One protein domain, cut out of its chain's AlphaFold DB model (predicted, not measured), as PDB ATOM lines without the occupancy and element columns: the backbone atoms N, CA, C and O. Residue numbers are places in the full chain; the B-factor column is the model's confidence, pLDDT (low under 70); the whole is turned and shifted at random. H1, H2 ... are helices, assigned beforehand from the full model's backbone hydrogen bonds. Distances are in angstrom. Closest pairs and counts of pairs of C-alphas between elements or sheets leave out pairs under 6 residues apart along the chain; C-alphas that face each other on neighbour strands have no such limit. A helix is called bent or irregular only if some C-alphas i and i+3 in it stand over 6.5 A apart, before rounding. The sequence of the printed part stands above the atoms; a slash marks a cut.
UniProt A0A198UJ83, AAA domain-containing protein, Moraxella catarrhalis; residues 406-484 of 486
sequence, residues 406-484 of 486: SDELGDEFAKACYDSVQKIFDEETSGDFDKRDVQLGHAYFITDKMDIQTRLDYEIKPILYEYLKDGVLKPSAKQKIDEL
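What this domain is: This is residues 406 to 484 of the 486 residues of the protein "AAA domain-containing protein" of Moraxella catarrhalis (UniProt A0A198UJ83). Two long helices, H5 and H2, lie side by side and run nearly the same way, with the short H6 packed against both on one side and the small H4 packed against both on the opposite side, near their first residues. The irregular H1 makes one end of the long axis, and the loop of residues 429 to 434 reaches the other end before H3 and the stretch after it lead back to H4. The printed part has 79 residues with six named helices, H1 to H6 in that order, and no named strand; the class is all helix. It is compact, with a radius of gyration of the C-alphas of 12.5 A, and elongated, with spans of 35 by 22 by 17 A.

Where its parts are: H5, residues 452 to 469, is the longest helix, 23.7 A from C-alpha 452 at (-56.920, 14.638, -22.677) to C-alpha 469 at (-45.820, 12.802, -1.840). It has a kink of 29 degrees near residue 459 and is only just irregular: C-alphas 458 and 461 are 6.8 A apart. H2, residues 415 to 428, is 19.7 A long. H6 is residues 477 to 482, 8.7 A. H4 is residues 442 to 445, 5.5 A, and H3 residues 435 to 438, 5.4 A. H1, residues 406 to 412, is 7.9 A long, begins at C-alpha 406 at (-52.318, 4.349, -31.107), and is irregular: C-alphas 408 and 411 are 9.6 A apart.

How they stand to each other: H5 and H6 form a helical hairpin; they touch, with closest C-alphas those of Lys 461 and Ile 481, 6.6 A apart, and run opposite ways at a shallow tilt of 27 degrees. H5 touches H6 with residues 461 to 468 alone. H6 touches residues 424 to 428 of H2, closest at the C-alphas of Glu 428 and Ala 477, 5.7 A, also opposite ways at a shallow tilt of 27 degrees. H2 and H5 are near each other, with 10 pairs of C-alphas within 10 A. H4 touches H5 at Phe 445 and Ile 452, the closest C-alphas, 6.5 A, and touches H2 at Tyr 418 and Phe 445, the closest C-alphas, 6.2 A. H3 is close to H2 but not clearly touching, with the closest C-alphas, of Phe 425 and Lys 435, 6.1 A apart. H1 is also close to H2 but not clearly touching: the closest C-alphas, of Ser 406 and Lys 415, are 6.2 A apart. H1 is apart from H5 and H6. In H2 and H6 every O i to N i+4 pair is within hydrogen-bond range; in H5 11 of 14 are, in H1 1 of 3, with 1 of 4 O i to N i+3 pairs, and H3 and H4 are too short for an O i to N i+4 pair.

The domain as a whole: The two C-alphas farthest apart, of Asp 411 and Asp 432, are 35.9 A apart. The printed part has no cut. The links H1 to H2 and H3 to H4 are tight, and no link is long. The mean pLDDT of the printed part is 94.0, and no printed residue is under 70; H1 has a mean of 84.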
ATOM      1  N   SER A 406     -52.211   3.441 -29.959       86.62
ATOM      2  CA  SER A 406     -52.318   4.349 -31.107       86.62
ATOM      3  C   SER A 406     -52.677   3.638 -32.410       86.62
ATOM      4  O   SER A 406     -53.467   4.180 -33.177       86.62
ATOM      5  N   ASP A 407     -52.177   2.422 -32.627       80.31
ATOM      6  CA  ASP A 407     -52.546   1.613 -33.795       80.31
ATOM      7  C   ASP A 407     -54.027   1.178 -33.742       80.31
ATOM      8  O   ASP A 407     -54.700   1.145 -34.767       80.31
ATOM      9  N   GLU A 408     -54.561   0.906 -32.543       79.50
ATOM     10  CA  GLU A 408     -55.938   0.425 -32.343       79.50
ATOM     11  C   GLU A 408     -56.986   1.552 -32.336       79.50
ATOM     12  O   GLU A 408     -58.100   1.375 -32.826       79.50
ATOM     13  N   LEU A 409     -56.657   2.699 -31.738       80.62
ATOM     14  CA  LEU A 409     -57.604   3.782 -31.445       80.62
ATOM     15  C   LEU A 409     -57.350   5.058 -32.261       80.62
ATOM     16  O   LEU A 409     -58.192   5.956 -32.269       80.62
ATOM     17  N   GLY A 410     -56.210   5.168 -32.949       88.06
ATOM     18  CA  GLY A 410     -55.864   6.333 -33.761       88.06
ATOM     19  C   GLY A 410     -55.954   7.646 -32.977       88.06
ATOM     20  O   GLY A 410     -55.332   7.808 -31.926       88.06
ATOM     21  N   ASP A 411     -56.762   8.580 -33.485       86.19
ATOM     22  CA  ASP A 411     -56.965   9.909 -32.891       86.19
ATOM     23  C   ASP A 411     -57.686   9.870 -31.524       86.19
ATOM     24  O   ASP A 411     -57.667  10.859 -30.785       86.19
ATOM     25  N   GLU A 412     -58.290   8.736 -31.149       89.81
ATOM     26  CA  GLU A 412     -58.931   8.530 -29.842       89.81
ATOM     27  C   GLU A 412     -57.935   8.131 -28.734       89.81
ATOM     28  O   GLU A 412     -58.335   7.830 -27.603       89.81
ATOM     29  N   PHE A 413     -56.629   8.133 -29.025       93.25
ATOM     30  CA  PHE A 413     -55.569   7.872 -28.056       93.25
ATOM     31  C   PHE A 413     -54.524   8.991 -28.043       93.25
ATOM     32  O   PHE A 413     -53.835   9.260 -29.028       93.25
ATOM     33  N   ALA A 414     -54.352   9.634 -26.887       94.75
ATOM     34  CA  ALA A 414     -53.415  10.737 -26.695       94.75
ATOM     35  C   ALA A 414     -51.961  10.248 -26.554       94.75
ATOM     36  O   ALA A 414     -51.341  10.359 -25.493       94.75
ATOM     37  N   LYS A 415     -51.402   9.712 -27.647       94.38
ATOM     38  CA  LYS A 415     -50.074   9.082 -27.698       94.38
ATOM     39  C   LYS A 415     -48.952   9.968 -27.149       94.38
ATOM     40  O   LYS A 415     -48.136   9.508 -26.360       94.38
ATOM     41  N   ALA A 416     -48.913  11.244 -27.535       94.12
ATOM     42  CA  ALA A 416     -47.853  12.159 -27.103       94.12
ATOM     43  C   ALA A 416     -47.856  12.374 -25.577       94.12
ATOM     44  O   ALA A 416     -46.798  12.382 -24.937       94.12
ATOM     45  N   CYS A 417     -49.048  12.499 -24.990       95.38
ATOM     46  CA  CYS A 417     -49.221  12.601 -23.549       95.38
ATOM     47  C   CYS A 417     -48.855  11.279 -22.852       95.38
ATOM     48  O   CYS A 417     -48.096  11.291 -21.880       95.38
ATOM     49  N   TYR A 418     -49.310  10.139 -23.389       96.81
ATOM     50  CA  TYR A 418     -48.943   8.803 -22.909       96.81
ATOM     51  C   TYR A 418     -47.422   8.621 -22.851       96.81
ATOM     52  O   TYR A 418     -46.885   8.335 -21.780       96.81
ATOM     53  N   ASP A 419     -46.719   8.882 -23.955       96.56
ATOM     54  CA  ASP A 419     -45.260   8.759 -24.058       96.56
ATOM     55  C   ASP A 419     -44.546   9.662 -23.035       96.56
ATOM     56  O   ASP A 419     -43.585   9.248 -22.378       96.56
ATOM     57  N   SER A 420     -45.050  10.886 -22.839       96.81
ATOM     58  CA  SER A 420     -44.497  11.844 -21.875       96.81
ATOM     59  C   SER A 420     -44.651  11.367 -20.429       96.81
ATOM     60  O   SER A 420     -43.708  11.463 -19.640       96.81
ATOM     61  N   VAL A 421     -45.809  10.803 -20.073       97.44
ATOM     62  CA  VAL A 421     -46.048  10.244 -18.735       97.44
ATOM     63  C   VAL A 421     -45.232   8.970 -18.518       97.44
ATOM     64  O   VAL A 421     -44.613   8.818 -17.464       97.44
ATOM     65  N   GLN A 422     -45.155   8.072 -19.505       97.31
ATOM     66  CA  GLN A 422     -44.342   6.854 -19.395       97.31
ATOM     67  C   GLN A 422     -42.861   7.169 -19.173       97.31
ATOM     68  O   GLN A 422     -42.219   6.512 -18.347       97.31
ATOM     69  N   LYS A 423     -42.354   8.223 -19.826       97.00
ATOM     70  CA  LYS A 423     -40.988   8.720 -19.644       97.00
ATOM     71  C   LYS A 423     -40.722   9.232 -18.226       97.00
ATOM     72  O   LYS A 423     -39.638   9.002 -17.692       97.00
ATOM     73  N   ILE A 424     -41.702   9.878 -17.584       97.56
ATOM     74  CA  ILE A 424     -41.591  10.258 -16.165       97.56
ATOM     75  C   ILE A 424     -41.376   9.008 -15.310       97.56
ATOM     76  O   ILE A 424     -40.470   8.996 -14.481       97.56
ATOM     77  N   PHE A 425     -42.136   7.936 -15.538       96.94
ATOM     78  CA  PHE A 425     -41.921   6.684 -14.809       96.94
ATOM     79  C   PHE A 425     -40.568   6.031 -15.121       96.94
ATOM     80  O   PHE A 425     -39.944   5.491 -14.212       96.94
ATOM     81  N   ASP A 426     -40.079   6.088 -16.361       96.06
ATOM     82  CA  ASP A 426     -38.768   5.517 -16.707       96.06
ATOM     83  C   ASP A 426     -37.609   6.225 -15.996       96.06
ATOM     84  O   ASP A 426     -36.663   5.587 -15.534       96.06
ATOM     85  N   GLU A 427     -37.676   7.551 -15.892       96.31
ATOM     86  CA  GLU A 427     -36.560   8.367 -15.407       96.31
ATOM     87  C   GLU A 427     -36.657   8.653 -13.896       96.31
ATOM     88  O   GLU A 427     -35.646   8.730 -13.180       96.31
ATOM     89  N   GLU A 428     -37.879   8.778 -13.378       97.44
ATOM     90  CA  GLU A 428     -38.148   9.347 -12.056       97.44
ATOM     91  C   GLU A 428     -38.750   8.373 -11.039       97.44
ATOM     92  O   GLU A 428     -38.937   8.775  -9.892       97.44
ATOM     93  N   THR A 429     -39.002   7.105 -11.383       96.62
ATOM     94  CA  THR A 429     -39.415   6.107 -10.375       96.62
ATOM     95  C   THR A 429     -38.305   5.913  -9.333       96.62
ATOM     96  O   THR A 429     -37.122   5.763  -9.666       96.62
ATOM     97  N   SER A 430     -38.671   5.970  -8.053       95.19
ATOM     98  CA  SER A 430     -37.759   5.750  -6.928       95.19
ATOM     99  C   SER A 430     -37.297   4.291  -6.863       95.19
ATOM    100  O   SER A 430     -38.057   3.383  -7.175       95.19
ATOM    101  N   GLY A 431     -36.064   4.044  -6.403       91.50
ATOM    102  CA  GLY A 431     -35.460   2.699  -6.410       91.50
ATOM    103  C   GLY A 431     -36.163   1.647  -5.539       91.50
ATOM    104  O   GLY A 431     -35.950   0.458  -5.748       91.50
ATOM    105  N   ASP A 432     -37.014   2.073  -4.603       89.94
ATOM    106  CA  ASP A 432     -37.830   1.182  -3.762       89.94
ATOM    107  C   ASP A 432     -39.089   0.658  -4.481       89.94
ATOM    108  O   ASP A 432     -39.870  -0.096  -3.899       89.94
ATOM    109  N   PHE A 433     -39.312   1.077  -5.730       91.31
ATOM    110  CA  PHE A 433     -40.491   0.754  -6.521       91.31
ATOM    111  C   PHE A 433     -40.097   0.198  -7.885       91.31
ATOM    112  O   PHE A 433     -39.149   0.659  -8.520       91.31
ATOM    113  N   ASP A 434     -40.881  -0.761  -8.368       91.62
ATOM    114  CA  ASP A 434     -40.821  -1.197  -9.756       91.62
ATOM    115  C   ASP A 434     -41.832  -0.381 -10.571       91.62
ATOM    116  O   ASP A 434     -43.022  -0.347 -10.242       91.62
ATOM    117  N   LYS A 435     -41.376   0.253 -11.661       92.94
ATOM    118  CA  LYS A 435     -42.243   0.970 -12.612       92.94
ATOM    119  C   LYS A 435     -43.444   0.112 -13.014       92.94
ATOM    120  O   LYS A 435     -44.553   0.634 -13.123       92.94
ATOM    121  N   ARG A 436     -43.239  -1.195 -13.205       92.50
ATOM    122  CA  ARG A 436     -44.273  -2.141 -13.638       92.50
ATOM    123  C   ARG A 436     -45.451  -2.238 -12.680       92.50
ATOM    124  O   ARG A 436     -46.523  -2.611 -13.138       92.50
ATOM    125  N   ASP A 437     -45.273  -1.862 -11.416       91.25
ATOM    126  CA  ASP A 437     -46.316  -1.924 -10.395       91.25
ATOM    127  C   ASP A 437     -47.092  -0.609 -10.239       91.25
ATOM    128  O   ASP A 437     -48.234  -0.642  -9.773       91.25
ATOM    129  N   VAL A 438     -46.503   0.530 -10.629       93.38
ATOM    130  CA  VAL A 438     -47.002   1.877 -10.281       93.38
ATOM    131  C   VAL A 438     -47.339   2.778 -11.470       93.38
ATOM    132  O   VAL A 438     -48.092   3.725 -11.299       93.38
ATOM    133  N   GLN A 439     -46.814   2.526 -12.670       95.44
ATOM    134  CA  GLN A 439     -47.057   3.378 -13.849       95.44
ATOM    135  C   GLN A 439     -48.547   3.544 -14.201       95.44
ATOM    136  O   GLN A 439     -49.328   2.618 -14.025       95.44
ATOM    137  N   LEU A 440     -48.973   4.678 -14.765       96.00
ATOM    138  CA  LEU A 440     -50.373   4.814 -15.204       96.00
ATOM    139  C   LEU A 440     -50.660   3.956 -16.446       96.00
ATOM    140  O   LEU A 440     -49.870   3.914 -17.391       96.00
ATOM    141  N   GLY A 441     -51.817   3.292 -16.447       95.56
ATOM    142  CA  GLY A 441     -52.310   2.505 -17.573       95.56
ATOM    143  C   GLY A 441     -52.840   3.328 -18.747       95.56
ATOM    144  O   GLY A 441     -53.179   4.503 -18.615       95.56
ATOM    145  N   HIS A 442     -52.964   2.677 -19.904       95.25
ATOM    146  CA  HIS A 442     -53.398   3.294 -21.162       95.25
ATOM    147  C   HIS A 442     -54.815   3.894 -21.110       95.25
ATOM    148  O   HIS A 442     -55.111   4.821 -21.857       95.25
ATOM    149  N   ALA A 443     -55.688   3.438 -20.202       94.69
ATOM    150  CA  ALA A 443     -57.071   3.915 -20.123       94.69
ATOM    151  C   ALA A 443     -57.200   5.414 -19.787       94.69
ATOM    152  O   ALA A 443     -58.197   6.032 -20.159       94.69
ATOM    153  N   TYR A 444     -56.200   6.000 -19.118       95.12
ATOM    154  CA  TYR A 444     -56.150   7.439 -18.825       95.12
ATOM    155  C   TYR A 444     -55.888   8.302 -20.066       95.12
ATOM    156  O   TYR A 444     -56.038   9.517 -20.006       95.12
ATOM    157  N   PHE A 445     -55.504   7.695 -21.189       96.19
ATOM    158  CA  PHE A 445     -55.117   8.402 -22.411       96.19
ATOM    159  C   PHE A 445     -56.108   8.176 -23.558       96.19
ATOM    160  O   PHE A 445     -55.887   8.668 -24.659       96.19
ATOM    161  N   ILE A 446     -57.211   7.464 -23.300       93.50
ATOM    162  CA  ILE A 446     -58.311   7.269 -24.252       93.50
ATOM    163  C   ILE A 446     -59.251   8.482 -24.199       93.50
ATOM    164  O   ILE A 446     -59.804   8.796 -23.132       93.50
ATOM    165  N   THR A 447     -59.450   9.135 -25.346       91.62
ATOM    166  CA  THR A 447     -60.099  10.451 -25.468       91.62
ATOM    167  C   THR A 447     -61.544  10.427 -25.978       91.62
ATOM    168  O   THR A 447     -62.188  11.472 -25.961       91.62
ATOM    169  N   ASP A 448     -62.099   9.256 -26.323       87.50
ATOM    170  CA  ASP A 448     -63.493   9.075 -26.796       87.50
ATOM    171  C   ASP A 448     -64.535   9.821 -25.932       87.50
ATOM    172  O   ASP A 448     -65.379  10.571 -26.422       87.50
ATOM    173  N   LYS A 449     -64.450   9.674 -24.603       85.19
ATOM    174  CA  LYS A 449     -65.453  10.225 -23.666       85.19
ATOM    175  C   LYS A 449     -65.070  11.545 -23.012       85.19
ATOM    176  O   LYS A 449     -65.930  12.207 -22.434       85.19
ATOM    177  N   MET A 450     -63.785  11.871 -23.000       89.75
ATOM    178  CA  MET A 450     -63.237  13.008 -22.267       89.75
ATOM    179  C   MET A 450     -61.919  13.408 -22.907       89.75
ATOM    180  O   MET A 450     -61.056  12.556 -23.116       89.75
ATOM    181  N   ASP A 451     -61.762  14.697 -23.184       93.25
ATOM    182  CA  ASP A 451     -60.537  15.217 -23.768       93.25
ATOM    183  C   ASP A 451     -59.336  15.020 -22.827       93.25
ATOM    184  O   ASP A 451     -59.459  14.981 -21.597       93.25
ATOM    185  N   ILE A 452     -58.151  14.900 -23.424       95.31
ATOM    186  CA  ILE A 452     -56.920  14.638 -22.677       95.31
ATOM    187  C   ILE A 452     -56.557  15.784 -21.727       95.31
ATOM    188  O   ILE A 452     -56.016  15.511 -20.662       95.31
ATOM    189  N   GLN A 453     -56.896  17.041 -22.038       95.12
ATOM    190  CA  GLN A 453     -56.581  18.170 -21.160       95.12
ATOM    191  C   GLN A 453     -57.347  18.053 -19.835       95.12
ATOM    192  O   GLN A 453     -56.747  18.153 -18.765       95.12
ATOM    193  N   THR A 454     -58.643  17.741 -19.891       95.19
ATOM    194  CA  THR A 454     -59.462  17.484 -18.699       95.19
ATOM    195  C   THR A 454     -58.905  16.312 -17.881       95.19
ATOM    196  O   THR A 454     -58.742  16.427 -16.664       95.19
ATOM    197  N   ARG A 455     -58.546  15.191 -18.521       95.00
ATOM    198  CA  ARG A 455     -57.934  14.053 -17.807       95.00
ATOM    199  C   ARG A 455     -56.585  14.406 -17.192       95.00
ATOM    200  O   ARG A 455     -56.270  13.965 -16.088       95.00
ATOM    201  N   LEU A 456     -55.787  15.205 -17.883       96.00
ATOM    202  CA  LEU A 456     -54.472  15.622 -17.425       96.00
ATOM    203  C   LEU A 456     -54.566  16.463 -16.151       96.00
ATOM    204  O   LEU A 456     -53.825  16.203 -15.202       96.00
ATOM    205  N   ASP A 457     -55.516  17.395 -16.099       95.50
ATOM    206  CA  ASP A 457     -55.706  18.298 -14.962       95.50
ATOM    207  C   ASP A 457     -56.378  17.626 -13.754       95.50
ATOM    208  O   ASP A 457     -56.036  17.946 -12.612       95.50
ATOM    209  N   TYR A 458     -57.299  16.682 -13.980       95.25
ATOM    210  CA  TYR A 458     -58.142  16.119 -12.914       95.25
ATOM    211  C   TYR A 458     -57.885  14.647 -12.573       95.25
ATOM    212  O   TYR A 458     -58.313  14.203 -11.507       95.25
ATOM    213  N   GLU A 459     -57.167  13.897 -13.409       95.38
ATOM    214  CA  GLU A 459     -56.833  12.488 -13.155       95.38
ATOM    215  C   GLU A 459     -55.313  12.280 -13.099       95.38
ATOM    216  O   GLU A 459     -54.779  11.885 -12.064       95.38
ATOM    217  N   ILE A 460     -54.590  12.600 -14.178       96.81
ATOM    218  CA  ILE A 460     -53.175  12.230 -14.343       96.81
ATOM    219  C   ILE A 460     -52.265  13.040 -13.412       96.81
ATOM    220  O   ILE A 460     -51.562  12.450 -12.588       96.81
ATOM    221  N   LYS A 461     -52.258  14.379 -13.506       97.31
ATOM    222  CA  LYS A 461     -51.403  15.225 -12.650       97.31
ATOM    223  C   LYS A 461     -51.684  15.004 -11.159       97.31
ATOM    224  O   LYS A 461     -50.714  14.828 -10.422       97.31
ATOM    225  N   PRO A 462     -52.949  14.951 -10.688       97.25
ATOM    226  CA  PRO A 462     -53.245  14.642  -9.290       97.25
ATOM    227  C   PRO A 462     -52.610  13.336  -8.795       97.25
ATOM    228  O   PRO A 462     -51.959  13.356  -7.751       97.25
ATOM    229  N   ILE A 463     -52.712  12.241  -9.563       95.81
ATOM    230  CA  ILE A 463     -52.081  10.955  -9.215       95.81
ATOM    231  C   ILE A 463     -50.555  11.098  -9.155       95.81
ATOM    232  O   ILE A 463     -49.919  10.648  -8.204       95.81
ATOM    233  N   LEU A 464     -49.944  11.767 -10.137       97.12
ATOM    234  CA  LEU A 464     -48.492  11.971 -10.174       97.12
ATOM    235  C   LEU A 464     -47.986  12.820  -8.990       97.12
ATOM    236  O   LEU A 464     -46.914  12.544  -8.444       97.12
ATOM    237  N   TYR A 465     -48.749  13.823  -8.549       97.69
ATOM    238  CA  TYR A 465     -48.421  14.597  -7.347       97.69
ATOM    239  C   TYR A 465     -48.595  13.791  -6.055       97.69
ATOM    240  O   TYR A 465     -47.819  13.976  -5.114       97.69
ATOM    241  N   GLU A 466     -49.574  12.891  -5.991       95.62
ATOM    242  CA  GLU A 466     -49.704  11.950  -4.874       95.62
ATOM    243  C   GLU A 466     -48.506  10.994  -4.829       95.62
ATOM    244  O   GLU A 466     -47.878  10.831  -3.786       95.62
ATOM    245  N   TYR A 467     -48.073  10.486  -5.981       95.50
ATOM    246  CA  TYR A 467     -46.879   9.647  -6.099       95.50
ATOM    247  C   TYR A 467     -45.586  10.361  -5.698       95.50
ATOM    248  O   TYR A 467     -44.699   9.739  -5.109       95.50
ATOM    249  N   LEU A 468     -45.474  11.666  -5.954       95.81
ATOM    250  CA  LEU A 468     -44.397  12.497  -5.408       95.81
ATOM    251  C   LEU A 468     -44.435  12.559  -3.876       95.81
ATOM    252  O   LEU A 468     -43.395  12.481  -3.224       95.81
ATOM    253  N   LYS A 469     -45.628  12.716  -3.294       94.94
ATOM    254  CA  LYS A 469     -45.820  12.802  -1.840       94.94
ATOM    255  C   LYS A 469     -45.519  11.470  -1.145       94.94
ATOM    256  O   LYS A 469     -44.913  11.473  -0.075       94.94
ATOM    257  N   ASP A 470     -45.889  10.362  -1.774       92.69
ATOM    258  CA  ASP A 470     -45.717   9.003  -1.249       92.69
ATOM    259  C   ASP A 470     -44.324   8.413  -1.536       92.69
ATOM    260  O   ASP A 470     -44.014   7.290  -1.125       92.69
ATOM    261  N   GLY A 471     -43.472   9.169  -2.237       94.12
ATOM    262  CA  GLY A 471     -42.100   8.792  -2.572       94.12
ATOM    263  C   GLY A 471     -41.976   7.780  -3.713       94.12
ATOM    264  O   GLY A 471     -40.870   7.304  -3.965       94.12
ATOM    265  N   VAL A 472     -43.072   7.463  -4.412       94.94
ATOM    266  CA  VAL A 472     -43.085   6.617  -5.623       94.94
ATOM    267  C   VAL A 472     -42.231   7.252  -6.720       94.94
ATOM    268  O   VAL A 472     -41.440   6.572  -7.373       94.94
ATOM    269  N   LEU A 473     -42.362   8.570  -6.883       97.06
ATOM    270  CA  LEU A 473     -41.566   9.374  -7.803       97.06
ATOM    271  C   LEU A 473     -40.555  10.233  -7.038       97.06
ATOM    272  O   LEU A 473     -40.839  10.750  -5.953       97.06
ATOM    273  N   LYS A 474     -39.376  10.428  -7.628       97.38
ATOM    274  CA  LYS A 474     -38.330  11.311  -7.101       97.38
ATOM    275  C   LYS A 474     -38.807  12.770  -7.102       97.38
ATOM    276  O   LYS A 474     -39.509  13.171  -8.030       97.38
ATOM    277  N   PRO A 475     -38.343  13.623  -6.167       96.31
ATOM    278  CA  PRO A 475     -38.693  15.049  -6.147       96.31
ATOM    279  C   PRO A 475     -38.402  15.803  -7.459       96.31
ATOM    280  O   PRO A 475     -39.088  16.776  -7.772       96.31
ATOM    281  N   SER A 476     -37.414  15.346  -8.241       95.62
ATOM    282  CA  SER A 476     -37.081  15.865  -9.575       95.62
ATOM    283  C   SER A 476     -38.207  15.711 -10.602       95.62
ATOM    284  O   SER A 476     -38.260  16.493 -11.551       95.62
ATOM    285  N   ALA A 477     -39.153  14.787 -10.399       96.56
ATOM    286  CA  ALA A 477     -40.291  14.593 -11.297       96.56
ATOM    287  C   ALA A 477     -41.237  15.798 -11.337       96.56
ATOM    288  O   ALA A 477     -41.930  15.985 -12.333       96.56
ATOM    289  N   LYS A 478     -41.261  16.631 -10.285       96.94
ATOM    290  CA  LYS A 478     -42.216  17.741 -10.162       96.94
ATOM    291  C   LYS A 478     -42.190  18.675 -11.370       96.94
ATOM    292  O   LYS A 478     -43.245  18.981 -11.907       96.94
ATOM    293  N   GLN A 479     -41.000  19.068 -11.822       95.62
ATOM    294  CA  GLN A 479     -40.876  19.950 -12.981       95.62
ATOM    295  C   GLN A 479     -41.456  19.298 -14.248       95.62
ATOM    296  O   GLN A 479     -42.215  19.934 -14.970       95.62
ATOM    297  N   LYS A 480     -41.162  18.012 -14.480       96.56
ATOM    298  CA  LYS A 480     -41.683  17.265 -15.636       96.56
ATOM    299  C   LYS A 480     -43.203  17.126 -15.589       96.56
ATOM    300  O   LYS A 480     -43.845  17.211 -16.626       96.56
ATOM    301  N   ILE A 481     -43.770  16.931 -14.396       96.56
ATOM    302  CA  ILE A 481     -45.222  16.862 -14.186       96.56
ATOM    303  C   ILE A 481     -45.865  18.219 -14.487       96.56
ATOM    304  O   ILE A 481     -46.867  18.260 -15.195       96.56
ATOM    305  N   ASP A 482     -45.287  19.323 -14.004       94.75
ATOM    306  CA  ASP A 482     -45.793  20.682 -14.250       94.75
ATOM    307  C   ASP A 482     -45.796  21.024 -15.758       94.75
ATOM    308  O   ASP A 482     -46.726  21.673 -16.243       94.75
ATOM    309  N   GLU A 483     -44.799  20.531 -16.501       94.94
ATOM    310  CA  GLU A 483     -44.617  20.720 -17.950       94.94
ATOM    311  C   GLU A 483     -45.487  19.795 -18.830       94.94
ATOM    312  O   GLU A 483     -45.528  19.982 -20.049       94.94
ATOM    313  N   LEU A 484     -46.208  18.818 -18.255       94.69
ATOM    314  CA  LEU A 484     -47.103  17.942 -19.022       94.69
ATOM    315  C   LEU A 484     -48.213  18.749 -19.708       94.69
ATOM    316  O   LEU A 484     -48.908  19.554 -19.071       94.69
TER     317      LEU A 484